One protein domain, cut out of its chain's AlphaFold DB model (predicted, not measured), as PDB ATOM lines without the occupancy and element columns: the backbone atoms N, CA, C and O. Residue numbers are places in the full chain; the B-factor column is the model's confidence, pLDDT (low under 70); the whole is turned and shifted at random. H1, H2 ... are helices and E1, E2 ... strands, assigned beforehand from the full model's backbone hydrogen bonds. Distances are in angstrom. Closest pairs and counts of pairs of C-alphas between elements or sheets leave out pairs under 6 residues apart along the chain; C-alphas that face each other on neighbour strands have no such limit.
ATOM      1  N   LYS A   3     -69.247 230.940 -39.671       89.50
ATOM      2  CA  LYS A   3     -69.927 232.242 -39.793       89.50
ATOM      3  C   LYS A   3     -71.215 232.214 -40.635       89.50
ATOM      4  O   LYS A   3     -71.879 233.239 -40.714       89.50
ATOM      5  N   THR A   4     -71.539 231.094 -41.287       94.94
ATOM      6  CA  THR A   4     -72.786 230.933 -42.051       94.94
ATOM      7  C   THR A   4     -73.873 230.195 -41.270       94.94
ATOM      8  O   THR A   4     -74.930 229.941 -41.838       94.94
ATOM      9  N   ALA A   5     -73.624 229.817 -40.010       97.19
ATOM     10  CA  ALA A   5     -74.636 229.198 -39.162       97.19
ATOM     11  C   ALA A   5     -75.784 230.173 -38.869       97.19
ATOM     12  O   ALA A   5     -75.570 231.363 -38.626       97.19
ATOM     13  N   THR A   6     -77.006 229.653 -38.884       97.62
ATOM     14  CA  THR A   6     -78.231 230.409 -38.616       97.62
ATOM     15  C   THR A   6     -78.743 230.145 -37.202       97.62
ATOM     16  O   THR A   6     -78.385 229.152 -36.570       97.62
ATOM     17  N   VAL A   7     -79.660 230.988 -36.711       97.31
ATOM     18  CA  VAL A   7     -80.367 230.725 -35.440       97.31
ATOM     19  C   VAL A   7     -81.090 229.375 -35.470       97.31
ATOM     20  O   VAL A   7     -81.145 228.680 -34.459       97.31
ATOM     21  N   LEU A   8     -81.596 228.970 -36.637       97.19
ATOM     22  CA  LEU A   8     -82.271 227.690 -36.799       97.19
ATOM     23  C   LEU A   8     -81.311 226.501 -36.648       97.19
ATOM     24  O   LEU A   8     -81.696 225.480 -36.080       97.19
ATOM     25  N   ASP A   9     -80.064 226.636 -37.099       98.06
ATOM     26  CA  ASP A   9     -79.047 225.601 -36.893       98.06
ATOM     27  C   ASP A   9     -78.696 225.460 -35.406       98.06
ATOM     28  O   ASP A   9     -78.561 224.338 -34.921       98.06
ATOM     29  N   LEU A  10     -78.636 226.576 -34.668       97.81
ATOM     30  CA  LEU A  10     -78.429 226.569 -33.212       97.81
ATOM     31  C   LEU A  10     -79.578 225.862 -32.479       97.81
ATOM     32  O   LEU A  10     -79.340 225.089 -31.555       97.81
ATOM     33  N   LEU A  11     -80.832 226.122 -32.872       97.50
ATOM     34  CA  LEU A  11     -82.014 225.487 -32.271       97.50
ATOM     35  C   LEU A  11     -82.028 223.969 -32.476       97.50
ATOM     36  O   LEU A  11     -82.513 223.238 -31.618       97.50
ATOM     37  N   LYS A  12     -81.479 223.502 -33.599       97.38
ATOM     38  CA  LYS A  12     -81.395 222.081 -33.948       97.38
ATOM     39  C   LYS A  12     -80.140 221.394 -33.411       97.38
ATOM     40  O   LYS A  12     -79.985 220.209 -33.678       97.38
ATOM     41  N   ALA A  13     -79.246 222.112 -32.723       97.06
ATOM     42  CA  ALA A  13     -77.917 221.630 -32.332       97.06
ATOM     43  C   ALA A  13     -77.096 221.112 -33.537       97.06
ATOM     44  O   ALA A  13     -76.484 220.045 -33.512       97.06
ATOM     45  N   ARG A  14     -77.159 221.855 -34.652       97.50
ATOM     46  CA  ARG A  14     -76.512 221.534 -35.937       97.50
ATOM     47  C   ARG A  14     -75.659 222.681 -36.466       97.50
ATOM     48  O   ARG A  14     -75.451 222.785 -37.672       97.50
ATOM     49  N   SER A  15     -75.183 223.585 -35.617       97.44
ATOM     50  CA  SER A  15     -74.504 224.802 -36.083       97.44
ATOM     51  C   SER A  15     -73.174 224.554 -36.798       97.44
ATOM     52  O   SER A  15     -72.740 225.390 -37.588       97.44
ATOM     53  N   GLY A  16     -72.514 223.424 -36.523       96.38
ATOM     54  CA  GLY A  16     -71.137 223.179 -36.955       96.38
ATOM     55  C   GLY A  16     -70.099 224.038 -36.220       96.38
ATOM     56  O   GLY A  16     -68.953 224.111 -36.664       96.38
ATOM     57  N   VAL A  17     -70.485 224.712 -35.127       96.31
ATOM     58  CA  VAL A  17     -69.596 225.505 -34.269       96.31
ATOM     59  C   VAL A  17     -69.175 224.671 -33.065       96.31
ATOM     60  O   VAL A  17     -69.904 224.552 -32.087       96.31
ATOM     61  N   TYR A  18     -67.972 224.107 -33.129       95.81
ATOM     62  CA  TYR A  18     -67.431 223.213 -32.100       95.81
ATOM     63  C   TYR A  18     -66.419 223.945 -31.213       95.81
ATOM     64  O   TYR A  18     -65.239 223.597 -31.171       95.81
ATOM     65  N   LEU A  19     -66.870 225.028 -30.578       94.94
ATOM     66  CA  LEU A  19     -66.070 225.811 -29.635       94.94
ATOM     67  C   LEU A  19     -66.396 225.403 -28.190       94.94
ATOM     68  O   LEU A  19     -67.548 225.058 -27.925       94.94
ATOM     69  N   PRO A  20     -65.431 225.497 -27.257       94.81
ATOM     70  CA  PRO A  20     -65.692 225.256 -25.842       94.81
ATOM     71  C   PRO A  20     -66.746 226.198 -25.256       94.81
ATOM     72  O   PRO A  20     -66.902 227.340 -25.699       94.81
ATOM     73  N   SER A  21     -67.456 225.729 -24.235       95.50
ATOM     74  CA  SER A  21     -68.527 226.460 -23.558       95.50
ATOM     75  C   SER A  21     -68.558 226.193 -22.052       95.50
ATOM     76  O   SER A  21     -68.039 225.191 -21.572       95.50
ATOM     77  N   VAL A  22     -69.188 227.089 -21.288       93.75
ATOM     78  CA  VAL A  22     -69.487 226.826 -19.873       93.75
ATOM     79  C   VAL A  22     -70.484 225.664 -19.791       93.75
ATOM     80  O   VAL A  22     -71.461 225.645 -20.543       93.75
ATOM     81  N   TYR A  23     -70.247 224.732 -18.859       91.50
ATOM     82  CA  TYR A  23     -70.882 223.405 -18.811       91.50
ATOM     83  C   TYR A  23     -70.646 222.601 -20.086       91.50
ATOM     84  O   TYR A  23     -71.587 222.127 -20.711       91.50
ATOM     85  N   ASP A  24     -69.391 222.478 -20.496       88.50
ATOM     86  CA  ASP A  24     -69.072 221.951 -21.811       88.50
ATOM     87  C   ASP A  24     -69.543 220.508 -22.047       88.50
ATOM     88  O   ASP A  24     -69.632 219.692 -21.129       88.50
ATOM     89  N   THR A  25     -69.834 220.183 -23.306       85.81
ATOM     90  CA  THR A  25     -70.086 218.799 -23.747       85.81
ATOM     91  C   THR A  25     -68.887 218.335 -24.559       85.81
ATOM     92  O   THR A  25     -68.852 218.536 -25.772       85.81
ATOM     93  N   ASP A  26     -67.836 217.863 -23.885       87.31
ATOM     94  CA  ASP A  26     -66.547 217.532 -24.518       87.31
ATOM     95  C   ASP A  26     -66.551 216.182 -25.228       87.31
ATOM     96  O   ASP A  26     -65.965 216.032 -26.303       87.31
ATOM     97  N   GLU A  27     -67.223 215.200 -24.639       90.56
ATOM     98  CA  GLU A  27     -67.254 213.849 -25.170       90.56
ATOM     99  C   GLU A  27     -67.929 213.817 -26.549       90.56
ATOM    100  O   GLU A  27     -69.046 214.300 -26.737       90.56
ATOM    101  N   GLY A  28     -67.223 213.267 -27.538       91.62
ATOM    102  CA  GLY A  28     -67.728 213.145 -28.904       91.62
ATOM    103  C   GLY A  28     -67.765 214.449 -29.710       91.62
ATOM    104  O   GLY A  28     -68.279 214.424 -30.828       91.62
ATOM    105  N   ARG A  29     -67.218 215.571 -29.207       95.31
ATOM    106  CA  ARG A  29     -67.178 216.838 -29.957       95.31
ATOM    107  C   ARG A  29     -66.403 216.680 -31.274       95.31
ATOM    108  O   ARG A  29     -65.215 216.347 -31.241       95.31
ATOM    109  N   PRO A  30     -67.011 216.981 -32.438       96.00
ATOM    110  CA  PRO A  30     -66.294 216.936 -33.706       96.00
ATOM    111  C   PRO A  30     -65.184 217.997 -33.791       96.00
ATOM    112  O   PRO A  30     -65.309 219.080 -33.210       96.00
ATOM    113  N   PRO A  31     -64.112 217.762 -34.573       95.88
ATOM    114  CA  PRO A  31     -63.086 218.771 -34.806       95.88
ATOM    115  C   PRO A  31     -63.667 220.042 -35.425       95.88
ATOM    116  O   PRO A  31     -64.553 219.994 -36.285       95.88
ATOM    117  N   ARG A  32     -63.127 221.200 -35.051       95.31
ATOM    118  CA  ARG A  32     -63.556 222.486 -35.599       95.31
ATOM    119  C   ARG A  32     -63.444 222.504 -37.128       95.31
ATOM    120  O   ARG A  32     -62.395 222.200 -37.687       95.31
ATOM    121  N   GLY A  33     -64.521 222.894 -37.807       94.88
ATOM    122  CA  GLY A  33     -64.554 222.959 -39.269       94.88
ATOM    123  C   GLY A  33     -64.741 221.614 -39.989       94.88
ATOM    124  O   GLY A  33     -64.602 221.570 -41.208       94.88
ATOM    125  N   SER A  34     -65.082 220.542 -39.271       96.69
ATOM    126  CA  SER A  34     -65.368 219.220 -39.857       96.69
ATOM    127  C   SER A  34     -66.730 219.123 -40.556       96.69
ATOM    128  O   SER A  34     -66.879 218.355 -41.503       96.69
ATOM    129  N   HIS A  35     -67.716 219.927 -40.145       96.88
ATOM    130  CA  HIS A  35     -69.077 219.893 -40.685       96.88
ATOM    131  C   HIS A  35     -69.577 221.292 -41.046       96.88
ATOM    132  O   HIS A  35     -69.263 222.281 -40.381       96.88
ATOM    133  N   LYS A  36     -70.381 221.380 -42.111       97.06
ATOM    134  CA  LYS A  36     -71.077 222.621 -42.468       97.06
ATOM    135  C   LYS A  36     -72.258 222.843 -41.507       97.06
ATOM    136  O   LYS A  36     -72.819 221.867 -41.001       97.06
ATOM    137  N   PRO A  37     -72.684 224.098 -41.283       97.75
ATOM    138  CA  PRO A  37     -73.922 224.352 -40.561       97.75
ATOM    139  C   PRO A  37     -75.096 223.605 -41.195       97.75
ATOM    140  O   PRO A  37     -75.192 223.485 -42.418       97.75
ATOM    141  N   GLY A  38     -75.950 223.054 -40.347       96.88
ATOM    142  CA  GLY A  38     -77.114 222.283 -40.735       96.88
ATOM    143  C   GLY A  38     -76.817 220.848 -41.167       96.88
ATOM    144  O   GLY A  38     -77.769 220.149 -41.482       96.88
ATOM    145  N   THR A  39     -75.573 220.345 -41.176       96.44
ATOM    146  CA  THR A  39     -75.288 218.994 -41.725       96.44
ATOM    147  C   THR A  39     -75.040 217.897 -40.696       96.44
ATOM    148  O   THR A  39     -75.142 216.728 -41.047       96.44
ATOM    149  N   HIS A  40     -74.714 218.238 -39.450       96.69
ATOM    150  CA  HIS A  40     -74.390 217.252 -38.418       96.69
ATOM    151  C   HIS A  40     -74.956 217.687 -37.073       96.69
ATOM    152  O   HIS A  40     -74.809 218.851 -36.709       96.69
ATOM    153  N   TRP A  41     -75.611 216.762 -36.375       97.06
ATOM    154  CA  TRP A  41     -76.143 216.989 -35.036       97.06
ATOM    155  C   TRP A  41     -75.089 216.656 -33.988       97.06
ATOM    156  O   TRP A  41     -74.459 215.607 -34.060       97.06
ATOM    157  N   PHE A  42     -74.926 217.544 -33.014       96.19
ATOM    158  CA  PHE A  42     -74.102 217.325 -31.835       96.19
ATOM    159  C   PHE A  42     -74.725 218.097 -30.673       96.19
ATOM    160  O   PHE A  42     -75.015 219.282 -30.830       96.19
ATOM    161  N   TYR A  43     -74.942 217.454 -29.521       94.38
ATOM    162  CA  TYR A  43     -75.496 218.132 -28.348       94.38
ATOM    163  C   TYR A  43     -74.493 219.172 -27.831       94.38
ATOM    164  O   TYR A  43     -73.505 218.843 -27.181       94.38
ATOM    165  N   ASN A  44     -74.720 220.432 -28.197       91.62
ATOM    166  CA  ASN A  44     -73.708 221.475 -28.143       91.62
ATOM    167  C   ASN A  44     -74.141 222.627 -27.235       91.62
ATOM    168  O   ASN A  44     -74.892 223.509 -27.656       91.62
ATOM    169  N   ASN A  45     -73.622 222.671 -26.007       94.88
ATOM    170  CA  ASN A  45     -73.953 223.752 -25.075       94.88
ATOM    171  C   ASN A  45     -73.482 225.133 -25.561       94.88
ATOM    172  O   ASN A  45     -74.113 226.136 -25.219       94.88
ATOM    173  N   TRP A  46     -72.482 225.209 -26.449       96.56
ATOM    174  CA  TRP A  46     -72.130 226.471 -27.100       96.56
ATOM    175  C   TRP A  46     -73.304 227.044 -27.904       96.56
ATOM    176  O   TRP A  46     -73.629 228.226 -27.755       96.56
ATOM    177  N   ASP A  47     -73.995 226.199 -28.685       97.12
ATOM    178  CA  ASP A  47     -75.193 226.594 -29.441       97.12
ATOM    179  C   ASP A  47     -76.293 227.092 -28.515       97.12
ATOM    180  O   ASP A  47     -77.117 227.919 -28.907       97.12
ATOM    181  N   PHE A  48     -76.325 226.579 -27.288       96.19
ATOM    182  CA  PHE A  48     -77.360 226.910 -26.331       96.19
ATOM    183  C   PHE A  48     -77.095 228.258 -25.682       96.19
ATOM    184  O   PHE A  48     -77.962 229.130 -25.704       96.19
ATOM    185  N   ASN A  49     -75.868 228.468 -25.222       97.69
ATOM    186  CA  ASN A  49     -75.452 229.694 -24.556       97.69
ATOM    187  C   ASN A  49     -75.480 230.897 -25.511       97.69
ATOM    188  O   ASN A  49     -75.981 231.969 -25.159       97.69
ATOM    189  N   VAL A  50     -75.009 230.735 -26.757       97.94
ATOM    190  CA  VAL A  50     -74.967 231.844 -27.727       97.94
ATOM    191  C   VAL A  50     -76.359 232.381 -28.063       97.94
ATOM    192  O   VAL A  50     -76.496 233.575 -28.330       97.94
ATOM    193  N   ARG A  51     -77.414 231.552 -28.006       97.50
ATOM    194  CA  ARG A  51     -78.794 232.014 -28.239       97.50
ATOM    195  C   ARG A  51     -79.239 233.046 -27.214       97.50
ATOM    196  O   ARG A  51     -79.908 233.996 -27.608       97.50
ATOM    197  N   GLY A  52     -78.836 232.897 -25.952       97.75
ATOM    198  CA  GLY A  52     -79.086 233.905 -24.920       97.75
ATOM    199  C   GLY A  52     -78.465 235.244 -25.307       97.75
ATOM    200  O   GLY A  52     -79.156 236.253 -25.390       97.75
ATOM    201  N   THR A  53     -77.192 235.233 -25.710       98.19
ATOM    202  CA  THR A  53     -76.511 236.443 -26.197       98.19
ATOM    203  C   THR A  53     -77.148 237.029 -27.462       98.19
ATOM    204  O   THR A  53     -77.185 238.247 -27.624       98.19
ATOM    205  N   ILE A  54     -77.618 236.193 -28.395       98.25
ATOM    206  CA  ILE A  54     -78.319 236.658 -29.601       98.25
ATOM    207  C   ILE A  54     -79.619 237.358 -29.205       98.25
ATOM    208  O   ILE A  54     -79.869 238.459 -29.688       98.25
ATOM    209  N   LEU A  55     -80.417 236.752 -28.322       98.19
ATOM    210  CA  LEU A  55     -81.668 237.326 -27.834       98.19
ATOM    211  C   LEU A  55     -81.426 238.695 -27.196       98.19
ATOM    212  O   LEU A  55     -82.079 239.664 -27.581       98.19
ATOM    213  N   GLU A  56     -80.440 238.799 -26.309       98.06
ATOM    214  CA  GLU A  56     -80.089 240.060 -25.649       98.06
ATOM    215  C   GLU A  56     -79.695 241.141 -26.644       98.06
ATOM    216  O   GLU A  56     -80.207 242.256 -26.607       98.06
ATOM    217  N   ARG A  57     -78.835 240.802 -27.605       98.12
ATOM    218  CA  ARG A  57     -78.384 241.758 -28.622       98.12
ATOM    219  C   ARG A  57     -79.497 242.217 -29.557       98.12
ATOM    220  O   ARG A  57     -79.429 243.337 -30.049       98.12
ATOM    221  N   GLN A  58     -80.464 241.351 -29.856       98.06
ATOM    222  CA  GLN A  58     -81.552 241.661 -30.787       98.06
ATOM    223  C   GLN A  58     -82.714 242.397 -30.119       98.06
ATOM    224  O   GLN A  58     -83.436 243.125 -30.794       98.06
ATOM    225  N   THR A  59     -82.920 242.194 -28.817       97.62
ATOM    226  CA  THR A  59     -84.098 242.716 -28.106       97.62
ATOM    227  C   THR A  59     -83.768 243.796 -27.084       97.62
ATOM    228  O   THR A  59     -84.657 244.555 -26.710       97.62
ATOM    229  N   GLY A  60     -82.518 243.867 -26.619       98.12
ATOM    230  CA  GLY A  60     -82.122 244.687 -25.475       98.12
ATOM    231  C   GLY A  60     -82.595 244.146 -24.121       98.12
ATOM    232  O   GLY A  60     -82.316 244.780 -23.113       98.12
ATOM    233  N   GLN A  61     -83.293 243.003 -24.090       98.00
ATOM    234  CA  GLN A  61     -83.778 242.351 -22.871       98.00
ATOM    235  C   GLN A  61     -82.866 241.179 -22.513       98.00
ATOM    236  O   GLN A  61     -82.493 240.410 -23.399       98.00
ATOM    237  N   THR A  62     -82.583 240.978 -21.229       97.50
ATOM    238  CA  THR A  62     -82.026 239.713 -20.729       97.50
ATOM    239  C   THR A  62     -82.961 238.545 -21.050       97.50
ATOM    240  O   THR A  62     -84.167 238.715 -21.268       97.50
ATOM    241  N   VAL A  63     -82.429 237.318 -21.045       97.44
ATOM    242  CA  VAL A  63     -83.269 236.121 -21.234       97.44
ATOM    243  C   VAL A  63     -84.360 236.024 -20.157       97.44
ATOM    244  O   VAL A  63     -85.471 235.598 -20.465       97.44
ATOM    245  N   PHE A  64     -84.076 236.457 -18.926       98.00
ATOM    246  CA  PHE A  64     -85.024 236.422 -17.807       98.00
ATOM    247  C   PHE A  64     -86.146 237.453 -17.979       98.00
ATOM    248  O   PHE A  64     -87.314 237.107 -17.837       98.00
ATOM    249  N   GLU A  65     -85.828 238.678 -18.407       97.62
ATOM    250  CA  GLU A  65     -86.831 239.705 -18.732       97.62
ATOM    251  C   GLU A  65     -87.720 239.286 -19.912       97.62
ATOM    252  O   GLU A  65     -88.941 239.488 -19.910       97.62
ATOM    253  N   ALA A  66     -87.120 238.688 -20.945       97.31
ATOM    254  CA  ALA A  66     -87.858 238.186 -22.095       97.31
ATOM    255  C   ALA A  66     -88.761 237.006 -21.714       97.31
ATOM    256  O   ALA A  66     -89.905 236.951 -22.163       97.31
ATOM    257  N   PHE A  67     -88.280 236.086 -20.874       97.25
ATOM    258  CA  PHE A  67     -89.088 234.987 -20.352       97.25
ATOM    259  C   PHE A  67     -90.244 235.509 -19.492       97.25
ATOM    260  O   PHE A  67     -91.390 235.131 -19.729       97.25
ATOM    261  N   ALA A  68     -89.970 236.444 -18.582       97.19
ATOM    262  CA  ALA A  68     -90.978 237.043 -17.718       97.19
ATOM    263  C   ALA A  68     -92.111 237.697 -18.530       97.19
ATOM    264  O   ALA A  68     -93.293 237.365 -18.414       97.19
ATOM    265  N   SER A  69     -91.739 238.587 -19.450       96.88
ATOM    266  CA  SER A  69     -92.707 239.356 -20.241       96.88
ATOM    267  C   SER A  69     -93.465 238.531 -21.287       96.88
ATOM    268  O   SER A  69     -94.620 238.840 -21.583       96.88
ATOM    269  N   ARG A  70     -92.846 237.496 -21.869       95.69
ATOM    270  CA  ARG A  70     -93.411 236.757 -23.018       95.69
ATOM    271  C   ARG A  70     -93.950 235.374 -22.666       95.69
ATOM    272  O   ARG A  70     -94.701 234.817 -23.463       95.69
ATOM    273  N   VAL A  71     -93.565 234.813 -21.522       96.19
ATOM    274  CA  VAL A  71     -93.923 233.447 -21.118       96.19
ATOM    275  C   VAL A  71     -94.555 233.428 -19.734       96.19
ATOM    276  O   VAL A  71     -95.704 233.019 -19.626       96.19
ATOM    277  N   GLU A  72     -93.858 233.904 -18.703       97.12
ATOM    278  CA  GLU A  72     -94.344 233.879 -17.315       97.12
ATOM    279  C   GLU A  72     -95.691 234.592 -17.168       97.12
ATOM    280  O   GLU A  72     -96.690 233.963 -16.807       97.12
ATOM    281  N   VAL A  73     -95.733 235.889 -17.500       97.12
ATOM    282  CA  VAL A  73     -96.932 236.720 -17.350       97.12
ATOM    283  C   VAL A  73     -98.076 236.201 -18.233       97.12
ATOM    284  O   VAL A  73     -99.169 235.973 -17.703       97.12
ATOM    285  N   PRO A  74     -97.876 235.916 -19.540       97.12
ATOM    286  CA  PRO A  74     -98.950 235.391 -20.387       97.12
ATOM    287  C   PRO A  74     -99.465 234.001 -19.990       97.12
ATOM    288  O   PRO A  74    -100.642 233.713 -20.205       97.12
ATOM    289  N   LEU A  75     -98.623 233.144 -19.399       97.50
ATOM    290  CA  LEU A  75     -99.039 231.842 -18.859       97.50
ATOM    291  C   LEU A  75     -99.544 231.924 -17.417       97.50
ATOM    292  O   LEU A  75     -99.949 230.904 -16.850       97.50
ATOM    293  N   SER A  76     -99.539 233.120 -16.827       96.25
ATOM    294  CA  SER A  76     -99.947 233.381 -15.448       96.25
ATOM    295  C   SER A  76     -99.218 232.484 -14.445       96.25
ATOM    296  O   SER A  76     -99.858 231.937 -13.539       96.25
ATOM    297  N   MET A  77     -97.918 232.256 -14.669       97.94
ATOM    298  CA  MET A  77     -97.056 231.500 -13.755       97.94
ATOM    299  C   MET A  77     -97.168 232.059 -12.332       97.94
ATOM    300  O   MET A  77     -97.448 233.242 -12.142       97.94
ATOM    301  N   GLN A  78     -97.071 231.179 -11.339       97.19
ATOM    302  CA  GLN A  78     -97.404 231.508  -9.948       97.19
ATOM    303  C   GLN A  78     -96.194 231.618  -9.035       97.19
ATOM    304  O   GLN A  78     -96.285 232.299  -8.017       97.19
ATOM    305  N   ASP A  79     -95.110 230.926  -9.372       97.19
ATOM    306  CA  ASP A  79     -93.980 230.728  -8.474       97.19
ATOM    307  C   ASP A  79     -92.669 231.277  -9.057       97.19
ATOM    308  O   ASP A  79     -91.752 231.561  -8.292       97.19
ATOM    309  N   TYR A  80     -92.559 231.406 -10.385       96.94
ATOM    310  CA  TYR A  80     -91.381 231.990 -11.028       96.94
ATOM    311  C   TYR A  80     -91.266 233.495 -10.755       96.94
ATOM    312  O   TYR A  80     -92.246 234.233 -10.829       96.94
ATOM    313  N   SER A  81     -90.038 233.947 -10.520       94.25
ATOM    314  CA  SER A  81     -89.634 235.348 -10.532       94.25
ATOM    315  C   SER A  81     -88.350 235.523 -11.347       94.25
ATOM    316  O   SER A  81     -87.582 234.581 -11.538       94.25
ATOM    317  N   GLN A  82     -88.052 236.743 -11.798       92.50
ATOM    318  CA  GLN A  82     -86.792 237.003 -12.512       92.50
ATOM    319  C   GLN A  82     -85.545 236.718 -11.655       92.50
ATOM    320  O   GLN A  82     -84.509 236.351 -12.209       92.50
ATOM    321  N   ASP A  83     -85.661 236.802 -10.325       94.31
ATOM    322  CA  ASP A  83     -84.589 236.476  -9.375       94.31
ATOM    323  C   ASP A  83     -84.276 234.966  -9.321       94.31
ATOM    324  O   ASP A  83     -83.212 234.564  -8.850       94.31
ATOM    325  N   ASP A  84     -85.154 234.110  -9.860       96.12
ATOM    326  CA  ASP A  84     -84.870 232.684 -10.073       96.12
ATOM    327  C   ASP A  84     -83.931 232.440 -11.273       96.12
ATOM    328  O   ASP A  84     -83.497 231.305 -11.526       96.12
ATOM    329  N   GLY A  85     -83.631 233.493 -12.038       96.50
ATOM    330  CA  GLY A  85     -82.699 233.508 -13.152       96.50
ATOM    331  C   GLY A  85     -81.276 233.861 -12.725       96.50
ATOM    332  O   GLY A  85     -81.049 234.807 -11.977       96.50
ATOM    333  N   HIS A  86     -80.281 233.133 -13.227       96.69
ATOM    334  CA  HIS A  86     -78.881 233.509 -13.029       96.69
ATOM    335  C   HIS A  86     -77.983 233.079 -14.187       96.69
ATOM    336  O   HIS A  86     -78.151 232.014 -14.796       96.69
ATOM    337  N   PHE A  87     -76.999 233.926 -14.480       97.69
ATOM    338  CA  PHE A  87     -75.950 233.630 -15.446       97.69
ATOM    339  C   PHE A  87     -74.778 232.910 -14.778       97.69
ATOM    340  O   PHE A  87     -74.338 233.300 -13.697       97.69
ATOM    341  N   HIS A  88     -74.227 231.911 -15.464       97.25
ATOM    342  CA  HIS A  88     -72.925 231.326 -15.140       97.25
ATOM    343  C   HIS A  88     -71.921 231.689 -16.224       97.25
ATOM    344  O   HIS A  88     -72.072 231.294 -17.384       97.25
ATOM    345  N   TYR A  89     -70.895 232.435 -15.829       97.50
ATOM    346  CA  TYR A  89     -69.789 232.847 -16.686       97.50
ATOM    347  C   TYR A  89     -68.581 231.936 -16.473       97.50
ATOM    348  O   TYR A  89     -68.382 231.396 -15.387       97.50
ATOM    349  N   GLY A  90     -67.747 231.824 -17.499       96.00
ATOM    350  CA  GLY A  90     -66.492 231.089 -17.449       96.00
ATOM    351  C   GLY A  90     -65.554 231.522 -18.578       96.00
ATOM    352  O   GLY A  90     -65.974 232.255 -19.481       96.00
ATOM    353  N   PRO A  91     -64.270 231.143 -18.511       96.62
ATOM    354  CA  PRO A  91     -63.260 231.556 -19.485       96.62
ATOM    355  C   PRO A  91     -63.419 230.899 -20.867       96.62
ATOM    356  O   PRO A  91     -62.807 231.359 -21.829       96.62
ATOM    357  N   GLU A  92     -64.219 229.837 -20.986       95.44
ATOM    358  CA  GLU A  92     -64.360 229.009 -22.188       95.44
ATOM    359  C   GLU A  92     -65.001 229.779 -23.346       95.44
ATOM    360  O   GLU A  92     -64.644 229.592 -24.510       95.44
ATOM    361  N   SER A  93     -65.948 230.671 -23.038       95.38
ATOM    362  CA  SER A  93     -66.594 231.505 -24.045       95.38
ATOM    363  C   SER A  93     -67.199 232.774 -23.447       95.38
ATOM    364  O   SER A  93     -67.593 232.820 -22.288       95.38
ATOM    365  N   LYS A  94     -67.392 233.792 -24.291       95.44
ATOM    366  CA  LYS A  94     -68.143 235.011 -23.936       95.44
ATOM    367  C   LYS A  94     -69.660 234.799 -23.787       95.44
ATOM    368  O   LYS A  94     -70.379 235.771 -23.577       95.44
ATOM    369  N   HIS A  95     -70.151 233.581 -24.014       97.56
ATOM    370  CA  HIS A  95     -71.566 233.231 -23.994       97.56
ATOM    371  C   HIS A  95     -71.866 232.482 -22.690       97.56
ATOM    372  O   HIS A  95     -71.514 231.303 -22.583       97.56
ATOM    373  N   PRO A  96     -72.463 233.148 -21.684       97.50
ATOM    374  CA  PRO A  96     -72.759 232.507 -20.412       97.50
ATOM    375  C   PRO A  96     -73.899 231.500 -20.550       97.50
ATOM    376  O   PRO A  96     -74.768 231.626 -21.417       97.50
ATOM    377  N   VAL A  97     -73.936 230.541 -19.630       96.75
ATOM    378  CA  VAL A  97     -75.142 229.735 -19.412       96.75
ATOM    379  C   VAL A  97     -76.160 230.614 -18.697       96.75
ATOM    380  O   VAL A  97     -75.804 231.342 -17.775       96.75
ATOM    381  N   TYR A  98     -77.429 230.514 -19.077       95.81
ATOM    382  CA  TYR A  98     -78.544 231.169 -18.398       95.81
ATOM    383  C   TYR A  98     -79.466 230.105 -17.795       95.81
ATOM    384  O   TYR A  98     -80.132 229.358 -18.510       95.81
ATOM    385  N   LYS A  99     -79.474 229.994 -16.465       94.44
ATOM    386  CA  LYS A  99     -80.312 229.036 -15.732       94.44
ATOM    387  C   LYS A  99     -81.517 229.743 -15.133       94.44
ATOM    388  O   LYS A  99     -81.402 230.877 -14.688       94.44
ATOM    389  N   MET A 100     -82.647 229.046 -15.101       94.44
ATOM    390  CA  MET A 100     -83.881 229.490 -14.455       94.44
ATOM    391  C   MET A 100     -84.395 228.370 -13.564       94.44
ATOM    392  O   MET A 100     -84.373 227.203 -13.965       94.44
ATOM    393  N   ARG A 101     -84.866 228.718 -12.368       94.94
ATOM    394  CA  ARG A 101     -85.583 227.787 -11.499       94.94
ATOM    395  C   ARG A 101     -87.082 227.971 -11.699       94.94
ATOM    396  O   ARG A 101     -87.586 229.074 -11.564       94.94
ATOM    397  N   LEU A 102     -87.790 226.895 -12.021       95.69
ATOM    398  CA  LEU A 102     -89.249 226.894 -12.120       95.69
ATOM    399  C   LEU A 102     -89.815 225.863 -11.147       95.69
ATOM    400  O   LEU A 102     -89.208 224.811 -10.928       95.69
ATOM    401  N   SER A 103     -90.994 226.138 -10.590       96.75
ATOM    402  CA  SER A 103     -91.759 225.104  -9.898       96.75
ATOM    403  C   SER A 103     -92.277 224.068 -10.899       96.75
ATOM    404  O   SER A 103     -92.470 224.355 -12.083       96.75
TER     405      SER A 103
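AT A GLANCE: This is residues 3 to 103 of the 178 residues of the protein "Beta-lactamase" of Rhizobium sp. BK251 (UniProt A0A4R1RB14). A single helix, H2, lies in the middle and crosses strand E2 of a two-stranded hairpin, with the short H1 and the helix H3 packed on separate parts of H2. The long loop 12 to 44 makes one end of the elongated outline, and the loop 73 to 84 makes the other. The printed part has 101 residues, with three named helices and then two named strands, in the order H1, H2, H3, E1, E2; the sheet E1 - E2 is antiparallel. The class is mixed, helices and strands, with under half of the residues, 44 of 101, in named elements. It is only just compact, close to loose, with a radius of gyration of the C-alphas of 14.9 A and spans of 45 by 24 by 23 A.

HOW THE PARTS SIT: H1, residues 7 to 11, touches residues 47 to 51 of H2, residues 45 to 59; their closest C-alphas, of Leu 10 and Asp 47, are 5.0 A apart. H3, residues 63 to 72, only just touches H2, with 3 pairs of C-alphas within 8 A, the closest those of Gly 52 and Val 63 at 6.0 A; their lines stand about perpendicular, at 78 degrees. H1 and H3 are apart. E1, residues 85 to 90, and E2, residues 93 to 100, form a hairpin, antiparallel at 154 degrees; N 88 and O 97 are 2.9 A apart, within hydrogen-bond range. The closest C-alphas of H2 and E2, of Asn 49 and Val 97, are 5.2 A apart. Every O i to N i+4 pair is within hydrogen-bond range in H1, against 8 of 11 in H2 and 5 of 6 in H3.

IN THESE COORDINATES: H1 begins at C-alpha 7, (-80.367, 230.725, -35.440). H2 is 21.7 A long, H3 12.0 A, E1 16.9 A and E2 19.9 A, ending at C-alpha 100, (-83.881, 229.490, -14.455).

THE WHOLE: The two C-alphas farthest apart, of Ser 34 and Gln 78, are 45.5 A apart. The links H1 to H2 and H3 to E1 are long. The printed part has no cut, and no printed residue has a pLDDT under 70.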